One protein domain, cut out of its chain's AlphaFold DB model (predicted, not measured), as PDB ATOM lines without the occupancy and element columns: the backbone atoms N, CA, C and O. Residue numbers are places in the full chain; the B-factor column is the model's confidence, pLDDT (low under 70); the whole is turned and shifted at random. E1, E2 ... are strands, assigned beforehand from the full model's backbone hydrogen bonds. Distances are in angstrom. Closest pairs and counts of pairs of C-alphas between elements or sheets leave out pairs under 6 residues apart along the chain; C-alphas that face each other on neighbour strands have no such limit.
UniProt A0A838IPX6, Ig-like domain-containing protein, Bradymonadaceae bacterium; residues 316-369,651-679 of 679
ATOM      1  N   LEU A 316     190.479 149.457 261.790       92.56
ATOM      2  CA  LEU A 316     191.498 150.178 262.539       92.56
ATOM      3  C   LEU A 316     191.362 149.849 264.019       92.56
ATOM      4  O   LEU A 316     190.252 149.787 264.551       92.56
ATOM      5  N   ILE A 317     192.498 149.646 264.672       90.56
ATOM      6  CA  ILE A 317     192.565 149.395 266.107       90.56
ATOM      7  C   ILE A 317     192.433 150.734 266.826       90.56
ATOM      8  O   ILE A 317     193.248 151.628 266.628       90.56
ATOM      9  N   GLU A 318     191.411 150.856 267.668       89.00
ATOM     10  CA  GLU A 318     191.238 152.008 268.560       89.00
ATOM     11  C   GLU A 318     192.002 151.794 269.864       89.00
ATOM     12  O   GLU A 318     192.691 152.678 270.364       89.00
ATOM     13  N   PHE A 319     191.904 150.580 270.396       88.62
ATOM     14  CA  PHE A 319     192.801 150.057 271.409       88.62
ATOM     15  C   PHE A 319     192.748 148.534 271.365       88.62
ATOM     16  O   PHE A 319     191.741 147.933 270.975       88.62
ATOM     17  N   ASP A 320     193.832 147.919 271.807       87.00
ATOM     18  CA  ASP A 320     193.973 146.475 271.874       87.00
ATOM     19  C   ASP A 320     194.493 146.087 273.255       87.00
ATOM     20  O   ASP A 320     195.307 146.806 273.843       87.00
ATOM     21  N   GLY A 321     194.007 144.975 273.799       86.31
ATOM     22  CA  GLY A 321     194.560 144.448 275.041       86.31
ATOM     23  C   GLY A 321     194.148 145.196 276.318       86.31
ATOM     24  O   GLY A 321     194.884 145.141 277.303       86.31
ATOM     25  N   LEU A 322     192.999 145.886 276.358       88.44
ATOM     26  CA  LEU A 322     192.562 146.612 277.559       88.44
ATOM     27  C   LEU A 322     192.328 145.644 278.728       88.44
ATOM     28  O   LEU A 322     191.473 144.754 278.664       88.44
ATOM     29  N   GLN A 323     193.066 145.854 279.819       85.94
ATOM     30  CA  GLN A 323     192.990 145.057 281.043       85.94
ATOM     31  C   GLN A 323     192.894 145.940 282.282       85.94
ATOM     32  O   GLN A 323     193.478 147.021 282.354       85.94
ATOM     33  N   MET A 324     192.182 145.443 283.290       81.62
ATOM     34  CA  MET A 324     192.167 146.047 284.617       81.62
ATOM     35  C   MET A 324     193.513 145.853 285.337       81.62
ATOM     36  O   MET A 324     194.216 144.868 285.075       81.62
ATOM     37  N   PRO A 325     193.880 146.751 286.275       65.81
ATOM     38  CA  PRO A 325     195.115 146.637 287.043       65.81
ATOM     39  C   PRO A 325     195.283 145.243 287.674       65.81
ATOM     40  O   PRO A 325     194.317 144.647 288.147       65.81
ATOM     41  N   HIS A 326     196.526 144.745 287.704       61.28
ATOM     42  CA  HIS A 326     196.950 143.414 288.189       61.28
ATOM     43  C   HIS A 326     196.796 142.214 287.233       61.28
ATOM     44  O   HIS A 326     196.941 141.076 287.679       61.28
ATOM     45  N   GLY A 327     196.577 142.427 285.929       59.72
ATOM     46  CA  GLY A 327     196.677 141.355 284.920       59.72
ATOM     47  C   GLY A 327     195.632 140.240 285.074       59.72
ATOM     48  O   GLY A 327     195.856 139.105 284.653       59.72
ATOM     49  N   ALA A 328     194.504 140.543 285.723       70.50
ATOM     50  CA  ALA A 328     193.375 139.632 285.834       70.50
ATOM     51  C   ALA A 328     192.554 139.626 284.534       70.50
ATOM     52  O   ALA A 328     192.457 140.645 283.849       70.50
ATOM     53  N   ASN A 329     191.918 138.487 284.229       81.94
ATOM     54  CA  ASN A 329     190.987 138.368 283.105       81.94
ATOM     55  C   ASN A 329     189.960 139.510 283.137       81.94
ATOM     56  O   ASN A 329     189.196 139.629 284.100       81.94
ATOM     57  N   THR A 330     189.955 140.315 282.078       87.69
ATOM     58  CA  THR A 330     189.014 141.410 281.851       87.69
ATOM     59  C   THR A 330     188.175 141.061 280.632       87.69
ATOM     60  O   THR A 330     188.702 140.817 279.551       87.69
ATOM     61  N   ILE A 331     186.864 140.988 280.819       88.31
ATOM     62  CA  ILE A 331     185.901 140.554 279.811       88.31
ATOM     63  C   ILE A 331     184.958 141.713 279.500       88.31
ATOM     64  O   ILE A 331     184.533 142.445 280.390       88.31
ATOM     65  N   LEU A 332     184.592 141.858 278.235       91.69
ATOM     66  CA  LEU A 332     183.593 142.804 277.781       91.69
ATOM     67  C   LEU A 332     182.221 142.366 278.299       91.69
ATOM     68  O   LEU A 332     181.725 141.295 277.952       91.69
ATOM     69  N   GLY A 333     181.585 143.208 279.105       91.88
ATOM     70  CA  GLY A 333     180.167 143.065 279.412       91.88
ATOM     71  C   GLY A 333     179.309 143.558 278.247       91.88
ATOM     72  O   GLY A 333     178.462 142.829 277.716       91.88
ATOM     73  N   ASP A 334     179.562 144.800 277.833       93.75
ATOM     74  CA  ASP A 334     178.807 145.480 276.785       93.75
ATOM     75  C   ASP A 334     179.515 146.731 276.267       93.75
ATOM     76  O   ASP A 334     180.382 147.281 276.950       93.75
ATOM     77  N   ALA A 335     179.069 147.195 275.103       94.38
ATOM     78  CA  ALA A 335     179.476 148.445 274.484       94.38
ATOM     79  C   ALA A 335     178.234 149.170 273.948       94.38
ATOM     80  O   ALA A 335     177.389 148.541 273.308       94.38
ATOM     81  N   VAL A 336     178.122 150.475 274.186       92.44
ATOM     82  CA  VAL A 336     177.048 151.312 273.631       92.44
ATOM     83  C   VAL A 336     177.607 152.666 273.215       92.44
ATOM     84  O   VAL A 336     178.419 153.245 273.933       92.44
ATOM     85  N   LEU A 337     177.177 153.156 272.055       89.88
ATOM     86  CA  LEU A 337     177.504 154.490 271.558       89.88
ATOM     87  C   LEU A 337     176.336 155.436 271.802       89.88
ATOM     88  O   LEU A 337     175.177 155.080 271.568       89.88
ATOM     89  N   ASP A 338     176.664 156.641 272.240       88.06
ATOM     90  CA  ASP A 338     175.766 157.783 272.244       88.06
ATOM     91  C   ASP A 338     176.469 158.951 271.557       88.06
ATOM     92  O   ASP A 338     177.388 159.555 272.103       88.06
ATOM     93  N   ASP A 339     176.048 159.219 270.323       84.62
ATOM     94  CA  ASP A 339     176.750 160.096 269.385       84.62
ATOM     95  C   ASP A 339     178.211 159.643 269.172       84.62
ATOM     96  O   ASP A 339     178.420 158.636 268.491       84.62
ATOM     97  N   ASP A 340     179.187 160.337 269.766       84.31
ATOM     98  CA  ASP A 340     180.623 160.014 269.682       84.31
ATOM     99  C   ASP A 340     181.189 159.406 270.984       84.31
ATOM    100  O   ASP A 340     182.319 158.902 271.003       84.31
ATOM    101  N   ASP A 341     180.410 159.422 272.071       90.31
ATOM    102  CA  ASP A 341     180.808 158.872 273.364       90.31
ATOM    103  C   ASP A 341     180.532 157.359 273.381       90.31
ATOM    104  O   ASP A 341     179.383 156.904 273.358       90.31
ATOM    105  N   LEU A 342     181.599 156.556 273.441       93.06
ATOM    106  CA  LEU A 342     181.498 155.098 273.560       93.06
ATOM    107  C   LEU A 342     181.632 154.684 275.021       93.06
ATOM    108  O   LEU A 342     182.686 154.856 275.628       93.06
ATOM    109  N   TYR A 343     180.602 154.041 275.551       94.81
ATOM    110  CA  TYR A 343     180.607 153.459 276.884       94.81
ATOM    111  C   TYR A 343     180.918 151.969 276.810       94.81
ATOM    112  O   TYR A 343     180.335 151.242 276.003       94.81
ATOM    113  N   LEU A 344     181.803 151.510 277.688       95.44
ATOM    114  CA  LEU A 344     182.246 150.122 277.777       95.44
ATOM    115  C   LEU A 344     182.069 149.634 279.203       95.44
ATOM    116  O   LEU A 344     182.534 150.281 280.136       95.44
ATOM    117  N   SER A 345     181.437 148.478 279.378       94.88
ATOM    118  CA  SER A 345     181.407 147.806 280.676       94.88
ATOM    119  C   SER A 345     182.365 146.626 280.669       94.88
ATOM    120  O   SER A 345     182.372 145.831 279.726       94.88
ATOM    121  N   LEU A 346     183.178 146.526 281.713       92.75
ATOM    122  CA  LEU A 346     184.254 145.558 281.851       92.75
ATOM    123  C   LEU A 346     184.024 144.721 283.106       92.75
ATOM    124  O   LEU A 346     183.975 145.246 284.218       92.75
ATOM    125  N   ILE A 347     183.885 143.415 282.916       89.88
ATOM    126  CA  ILE A 347     183.726 142.417 283.969       89.88
ATOM    127  C   ILE A 347     185.103 141.840 284.292       89.88
ATOM    128  O   ILE A 347     185.823 141.393 283.401       89.88
ATOM    129  N   HIS A 348     185.468 141.812 285.566       87.00
ATOM    130  CA  HIS A 348     186.727 141.237 286.034       87.00
ATOM    131  C   HIS A 348     186.538 140.588 287.409       87.00
ATOM    132  O   HIS A 348     185.488 140.703 288.037       87.00
ATOM    133  N   SER A 349     187.567 139.902 287.913       79.25
ATOM    134  CA  SER A 349     187.506 139.198 289.207       79.25
ATOM    135  C   SER A 349     187.184 140.096 290.410       79.25
ATOM    136  O   SER A 349     186.769 139.592 291.451       79.25
ATOM    137  N   GLY A 350     187.402 141.406 290.273       77.00
ATOM    138  CA  GLY A 350     187.149 142.412 291.302       77.00
ATOM    139  C   GLY A 350     185.794 143.112 291.193       77.00
ATOM    140  O   GLY A 350     185.479 143.885 292.091       77.00
ATOM    141  N   GLY A 351     185.005 142.871 290.139       87.56
ATOM    142  CA  GLY A 351     183.704 143.515 289.955       87.56
ATOM    143  C   GLY A 351     183.405 143.926 288.514       87.56
ATOM    144  O   GLY A 351     183.775 143.240 287.558       87.56
ATOM    145  N   LEU A 352     182.672 145.033 288.385       91.19
ATOM    146  CA  LEU A 352     182.204 145.597 287.124       91.19
ATOM    147  C   LEU A 352     182.534 147.075 287.065       91.19
ATOM    148  O   LEU A 352     182.053 147.862 287.873       91.19
ATOM    149  N   ASN A 353     183.317 147.438 286.063       92.69
ATOM    150  CA  ASN A 353     183.742 148.802 285.821       92.69
ATOM    151  C   ASN A 353     183.118 149.323 284.537       92.69
ATOM    152  O   ASN A 353     182.874 148.554 283.606       92.69
ATOM    153  N   VAL A 354     182.887 150.629 284.475       95.00
ATOM    154  CA  VAL A 354     182.442 151.296 283.255       95.00
ATOM    155  C   VAL A 354     183.452 152.361 282.866       95.00
ATOM    156  O   VAL A 354     183.931 153.123 283.707       95.00
ATOM    157  N   LEU A 355     183.801 152.373 281.587       94.81
ATOM    158  CA  LEU A 355     184.665 153.363 280.968       94.81
ATOM    159  C   LEU A 355     183.880 154.106 279.899       94.81
ATOM    160  O   LEU A 355     182.889 153.602 279.365       94.81
ATOM    161  N   ILE A 356     184.373 155.288 279.567       93.94
ATOM    162  CA  ILE A 356     183.895 156.088 278.454       93.94
ATOM    163  C   ILE A 356     185.081 156.496 277.585       93.94
ATOM    164  O   ILE A 356     186.087 156.981 278.094       93.94
ATOM    165  N   ARG A 357     184.985 156.293 276.274       92.00
ATOM    166  CA  ARG A 357     185.928 156.845 275.299       92.00
ATOM    167  C   ARG A 357     185.369 158.166 274.786       92.00
ATOM    168  O   ARG A 357     184.277 158.169 274.223       92.00
ATOM    169  N   ARG A 358     186.148 159.241 274.918       89.88
ATOM    170  CA  ARG A 358     185.891 160.550 274.299       89.88
ATOM    171  C   ARG A 358     187.118 160.988 273.522       89.88
ATOM    172  O   ARG A 358     188.215 160.929 274.067       89.88
ATOM    173  N   SER A 359     186.945 161.415 272.271       80.38
ATOM    174  CA  SER A 359     188.045 161.936 271.437       80.38
ATOM    175  C   SER A 359     189.306 161.055 271.490       80.38
ATOM    176  O   SER A 359     190.403 161.529 271.761       80.38
ATOM    177  N   ASN A 360     189.123 159.743 271.297       75.81
ATOM    178  CA  ASN A 360     190.164 158.702 271.328       75.81
ATOM    179  C   ASN A 360     190.829 158.447 272.696       75.81
ATOM    180  O   ASN A 360     191.699 157.589 272.794       75.81
ATOM    181  N   THR A 361     190.396 159.117 273.765       85.94
ATOM    182  CA  THR A 361     190.899 158.897 275.129       85.94
ATOM    183  C   THR A 361     189.886 158.106 275.946       85.94
ATOM    184  O   THR A 361     188.693 158.409 275.927       85.94
ATOM    185  N   LEU A 362     190.352 157.088 276.670       91.00
ATOM    186  CA  LEU A 362     189.542 156.319 277.615       91.00
ATOM    187  C   LEU A 362     189.591 156.953 279.006       91.00
ATOM    188  O   LEU A 362     190.664 157.191 279.549       91.00
ATOM    189  N   TYR A 363     188.419 157.142 279.601       91.94
ATOM    190  CA  TYR A 363     188.238 157.628 280.962       91.94
ATOM    191  C   TYR A 363     187.524 156.571 281.794       91.94
ATOM    192  O   TYR A 363     186.567 155.934 281.341       91.94
ATOM    193  N   PHE A 364     187.972 156.398 283.032       92.31
ATOM    194  CA  PHE A 364     187.264 155.585 284.007       92.31
ATOM    195  C   PHE A 364     186.038 156.348 284.505       92.31
ATOM    196  O   PHE A 364     186.172 157.432 285.066       92.31
ATOM    197  N   LEU A 365     184.845 155.793 284.280       92.94
ATOM    198  CA  LEU A 365     183.607 156.414 284.738       92.94
ATOM    199  C   LEU A 365     183.316 156.017 286.186       92.94
ATOM    200  O   LEU A 365     182.979 156.868 286.991       92.94
ATOM    201  N   GLY A 366     183.479 154.740 286.534       92.31
ATOM    202  CA  GLY A 366     183.281 154.277 287.905       92.31
ATOM    203  C   GLY A 366     183.103 152.768 288.019       92.31
ATOM    204  O   GLY A 366     182.899 152.065 287.023       92.31
ATOM    205  N   SER A 367     183.149 152.276 289.257       91.81
ATOM    206  CA  SER A 367     182.831 150.890 289.604       91.81
ATOM    207  C   SER A 367     181.358 150.761 289.979       91.81
ATOM    208  O   SER A 367     180.836 151.548 290.763       91.81
ATOM    209  N   VAL A 368     180.687 149.752 289.434       91.19
ATOM    210  CA  VAL A 368     179.301 149.416 289.765       91.19
ATOM    211  C   VAL A 368     179.307 148.517 290.994       91.19
ATOM    212  O   VAL A 368     179.926 147.451 290.976       91.19
ATOM    213  N   GLU A 369     178.597 148.919 292.048       86.00
ATOM    214  CA  GLU A 369     178.458 148.095 293.250       86.00
ATOM    215  C   GLU A 369     177.818 146.742 292.927       86.00
ATOM    216  O   GLU A 369     176.768 146.658 292.281       86.00
ATOM    217  N   ARG A 651     180.331 142.970 270.472       92.56
ATOM    218  CA  ARG A 651     179.372 144.061 270.344       92.56
ATOM    219  C   ARG A 651     179.671 144.840 269.095       92.56
ATOM    220  O   ARG A 651     180.774 145.335 268.932       92.56
ATOM    221  N   LEU A 652     178.662 144.935 268.241       94.62
ATOM    222  CA  LEU A 652     178.658 145.817 267.094       94.62
ATOM    223  C   LEU A 652     177.803 147.031 267.446       94.62
ATOM    224  O   LEU A 652     176.652 146.877 267.864       94.62
ATOM    225  N   VAL A 653     178.377 148.216 267.319       93.06
ATOM    226  CA  VAL A 653     177.718 149.501 267.576       93.06
ATOM    227  C   VAL A 653     178.091 150.486 266.473       93.06
ATOM    228  O   VAL A 653     179.043 150.245 265.736       93.06
ATOM    229  N   PHE A 654     177.328 151.566 266.328       91.62
ATOM    230  CA  PHE A 654     177.551 152.574 265.291       91.62
ATOM    231  C   PHE A 654     177.642 153.962 265.917       91.62
ATOM    232  O   PHE A 654     176.843 154.275 266.806       91.62
ATOM    233  N   ASP A 655     178.583 154.782 265.453       89.38
ATOM    234  CA  ASP A 655     178.666 156.198 265.841       89.38
ATOM    235  C   ASP A 655     177.596 157.027 265.119       89.38
ATOM    236  O   ASP A 655     176.771 156.478 264.384       89.38
ATOM    237  N   LYS A 656     177.571 158.350 265.313       87.19
ATOM    238  CA  LYS A 656     176.627 159.265 264.641       87.19
ATOM    239  C   LYS A 656     176.689 159.251 263.106       87.19
ATOM    240  O   LYS A 656     175.655 159.466 262.472       87.19
ATOM    241  N   ASP A 657     177.841 158.926 262.526       88.88
ATOM    242  CA  ASP A 657     178.076 158.897 261.079       88.88
ATOM    243  C   ASP A 657     177.851 157.489 260.485       88.88
ATOM    244  O   ASP A 657     178.028 157.266 259.287       88.88
ATOM    245  N   ASN A 658     177.370 156.547 261.310       90.62
ATOM    246  CA  ASN A 658     177.188 155.125 261.012       90.62
ATOM    247  C   ASN A 658     178.490 154.365 260.731       90.62
ATOM    248  O   ASN A 658     178.465 153.331 260.054       90.62
ATOM    249  N   VAL A 659     179.617 154.825 261.266       91.44
ATOM    250  CA  VAL A 659     180.844 154.034 261.281       91.44
ATOM    251  C   VAL A 659     180.660 152.873 262.258       91.44
ATOM    252  O   VAL A 659     180.353 153.096 263.433       91.44
ATOM    253  N   PRO A 660     180.807 151.617 261.801       94.44
ATOM    254  CA  PRO A 660     180.719 150.464 262.681       94.44
ATOM    255  C   PRO A 660     181.942 150.364 263.594       94.44
ATOM    256  O   PRO A 660     183.083 150.411 263.133       94.44
ATOM    257  N   PHE A 661     181.694 150.119 264.874       94.44
ATOM    258  CA  PHE A 661     182.688 149.738 265.868       94.44
ATOM    259  C   PHE A 661     182.386 148.333 266.369       94.44
ATOM    260  O   PHE A 661     181.233 147.994 266.651       94.44
ATOM    261  N   VAL A 662     183.431 147.528 266.525       94.81
ATOM    262  CA  VAL A 662     183.347 146.204 267.126       94.81
ATOM    263  C   VAL A 662     184.194 146.158 268.389       94.81
ATOM    264  O   VAL A 662     185.410 146.333 268.348       94.81
ATOM    265  N   ALA A 663     183.534 145.933 269.521       93.25
ATOM    266  CA  ALA A 663     184.184 145.632 270.786       93.25
ATOM    267  C   ALA A 663     184.100 144.128 271.036       93.25
ATOM    268  O   ALA A 663     183.049 143.512 270.835       93.25
ATOM    269  N   PHE A 664     185.189 143.522 271.479       90.44
ATOM    270  CA  PHE A 664     185.232 142.092 271.761       90.44
ATOM    271  C   PHE A 664     186.263 141.793 272.841       90.44
ATOM    272  O   PHE A 664     187.069 142.645 273.204       90.44
ATOM    273  N   SER A 665     186.211 140.574 273.368       87.38
ATOM    274  CA  SER A 665     187.254 140.074 274.253       87.38
ATOM    275  C   SER A 665     188.103 139.028 273.564       87.38
ATOM    276  O   SER A 665     187.596 138.212 272.788       87.38
ATOM    277  N   ASP A 666     189.388 139.040 273.867       81.25
ATOM    278  CA  ASP A 666     190.382 138.141 273.302       81.25
ATOM    279  C   ASP A 666     191.566 137.944 274.262       81.25
ATOM    280  O   ASP A 666     191.549 138.419 275.394       81.25
ATOM    281  N   GLY A 667     192.566 137.173 273.832       74.31
ATOM    282  CA  GLY A 667     193.785 136.948 274.609       74.31
ATOM    283  C   GLY A 667     193.666 135.952 275.773       74.31
ATOM    284  O   GLY A 667     192.603 135.421 276.102       74.31
ATOM    285  N   ALA A 668     194.821 135.662 276.376       75.06
ATOM    286  CA  ALA A 668     194.970 134.864 277.591       75.06
ATOM    287  C   ALA A 668     196.173 135.404 278.399       75.06
ATOM    288  O   ALA A 668     197.313 135.121 278.021       75.06
ATOM    289  N   PRO A 669     195.968 136.158 279.501       79.50
ATOM    290  CA  PRO A 669     194.687 136.494 280.143       79.50
ATOM    291  C   PRO A 669     193.757 137.330 279.253       79.50
ATOM    292  O   PRO A 669     194.233 138.043 278.376       79.50
ATOM    293  N   ALA A 670     192.441 137.228 279.476       81.75
ATOM    294  CA  ALA A 670     191.455 137.946 278.669       81.75
ATOM    295  C   ALA A 670     191.627 139.464 278.780       81.75
ATOM    296  O   ALA A 670     191.815 140.003 279.879       81.75
ATOM    297  N   SER A 671     191.521 140.124 277.640       87.25
ATOM    298  CA  SER A 671     191.504 141.566 277.447       87.25
ATOM    299  C   SER A 671     190.291 141.983 276.625       87.25
ATOM    300  O   SER A 671     189.587 141.146 276.057       87.25
ATOM    301  N   VAL A 672     190.034 143.289 276.573       89.75
ATOM    302  CA  VAL A 672     189.025 143.886 275.693       89.75
ATOM    303  C   VAL A 672     189.700 144.717 274.615       89.75
ATOM    304  O   VAL A 672     190.569 145.534 274.907       89.75
ATOM    305  N   SER A 673     189.243 144.552 273.383       90.62
ATOM    306  CA  SER A 673     189.739 145.295 272.230       90.62
ATOM    307  C   SER A 673     188.582 145.986 271.526       90.62
ATOM    308  O   SER A 673     187.436 145.519 271.558       90.62
ATOM    309  N   LEU A 674     188.885 147.124 270.912       92.19
ATOM    310  CA  LEU A 674     187.946 147.920 270.138       92.19
ATOM    311  C   LEU A 674     188.560 148.227 268.785       92.19
ATOM    312  O   LEU A 674     189.683 148.721 268.684       92.19
ATOM    313  N   MET A 675     187.779 147.982 267.744       93.25
ATOM    314  CA  MET A 675     188.145 148.327 266.382       93.25
ATOM    315  C   MET A 675     187.031 149.134 265.728       93.25
ATOM    316  O   MET A 675     185.852 148.873 265.977       93.25
ATOM    317  N   ARG A 676     187.394 150.073 264.856       93.44
ATOM    318  CA  ARG A 676     186.453 150.785 263.982       93.44
ATOM    319  C   ARG A 676     186.647 150.378 262.534       93.44
ATOM    320  O   ARG A 676     187.766 150.066 262.128       93.44
ATOM    321  N   LEU A 677     185.581 150.377 261.745       94.56
ATOM    322  CA  LEU A 677     185.697 150.123 260.315       94.56
ATOM    323  C   LEU A 677     186.495 151.257 259.659       94.56
ATOM    324  O   LEU A 677     186.264 152.436 259.932       94.56
ATOM    325  N   ASN A 678     187.428 150.885 258.795       94.19
ATOM    326  CA  ASN A 678     188.156 151.811 257.945       94.19
ATOM    327  C   ASN A 678     187.305 152.041 256.689       94.19
ATOM    328  O   ASN A 678     187.088 151.095 255.933       94.19
ATOM    329  N   GLN A 679     186.726 153.225 256.503       86.69
ATOM    330  CA  GLN A 679     185.831 153.500 255.372       86.69
ATOM    331  C   GLN A 679     185.844 154.963 254.962       86.69
ATOM    332  O   GLN A 679     186.094 155.806 255.853       86.69
TER     333      GLN A 679
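AT A GLANCE: This is residues 316 to 369 and 651 to 679 of the 679 residues of the protein "Ig-like domain-containing protein" of Bradymonadaceae bacterium (UniProt A0A838IPX6). This is a small sandwich of two four-stranded sheets, close together along E2, which has E6, E7 and E8 near it, and open on the side where E1 and E5 are apart; seen end-on, the strands make a C. The sheets are partly face to face, and their strands run only slightly crossed, at 17 degrees, with both sheets strongly twisted. The printed part has 83 residues, with eight named strands, E1 to E8 in that order along the chain, and no named helix: its class is all strand. One sheet has the order E1 - E8 - E7 - E6 and the other E2 - E3 - E4 - E5, and both are antiparallel throughout. The whole is compact, with a radius of gyration of the C-alphas of 12.3 A and spans of 36 by 26 by 19 A.

HOW THE PARTS SIT: Start at E1, residues 316 to 322, an edge strand of the first sheet; its antiparallel neighbour is E8, residues 671 to 677, where you will find N 316 and O 676 at 2.8 A and N 322 and O 672 at 2.9 A. A short link of seven residues takes you to the other sheet and its edge strand E2, residues 330 to 338, which bends by 56 degrees at residue 333. From there E2, E3 with residues 341 to 348, E4 with residues 351 to 358 and E5 with residues 361 to 368 form a meander, each strand the antiparallel neighbour of the one before, and each step is a hairpin with a tight link. Look for N 331 and O 347 at 2.8 A between E2 and E3, N 346 and O 353 at 2.8 A between E3 and E4, and N 363 and O 356 at 2.8 A between E4 and E5. Past the cut, E6, residues 651 to 654, E7, residues 660 to 666, and E8 form a second meander of two hairpins. Here N 651 and O 663 are 2.8 A apart between E6 and E7, and N 671 and O 666 are 2.8 A apart between E7 and E8. Between the two sheets, the closest C-alphas of E2 and E8 are those of Thr 330 and Ser 671, 5.1 A apart. Those of E2 and E7 are Ile 331 and Ser 665, 5.7 A apart, and those of E2 and E6 are Ala 335 and Arg 651, 6.0 A apart. E5 is apart from E1, E6, E7 and E8.

IN THESE COORDINATES: Find C-alpha 316 at (191.498, 150.178, 262.539), where E1 begins; it runs 15.5 A to C-alpha 322. E2 begins at C-alpha 330, at (189.014, 141.410, 281.851), and is the longest strand by residues, 23.1 A from end to end. E3 then spans 22.5 A, E4 23.2 A and E5 20.9 A. After the cut, E6 is 10.1 A long, E7 18.9 A and E8 20.0 A, ending at C-alpha 677 at (185.697, 150.123, 260.315).

THE WHOLE: The two C-alphas farthest apart are those of Glu 369 and Gln 679, at 39.0 A; Gln 679 is the chain's last residue. Residues 370 to 650 are not printed, and C-alpha 369 is 23.3 A from C-alpha 651 across this cut. Of the links that are printed whole, none is long. The mean pLDDT of the printed part is 88.0, and the model's confidence is low, under 70, at residues 325 to 327, between E1 and E2.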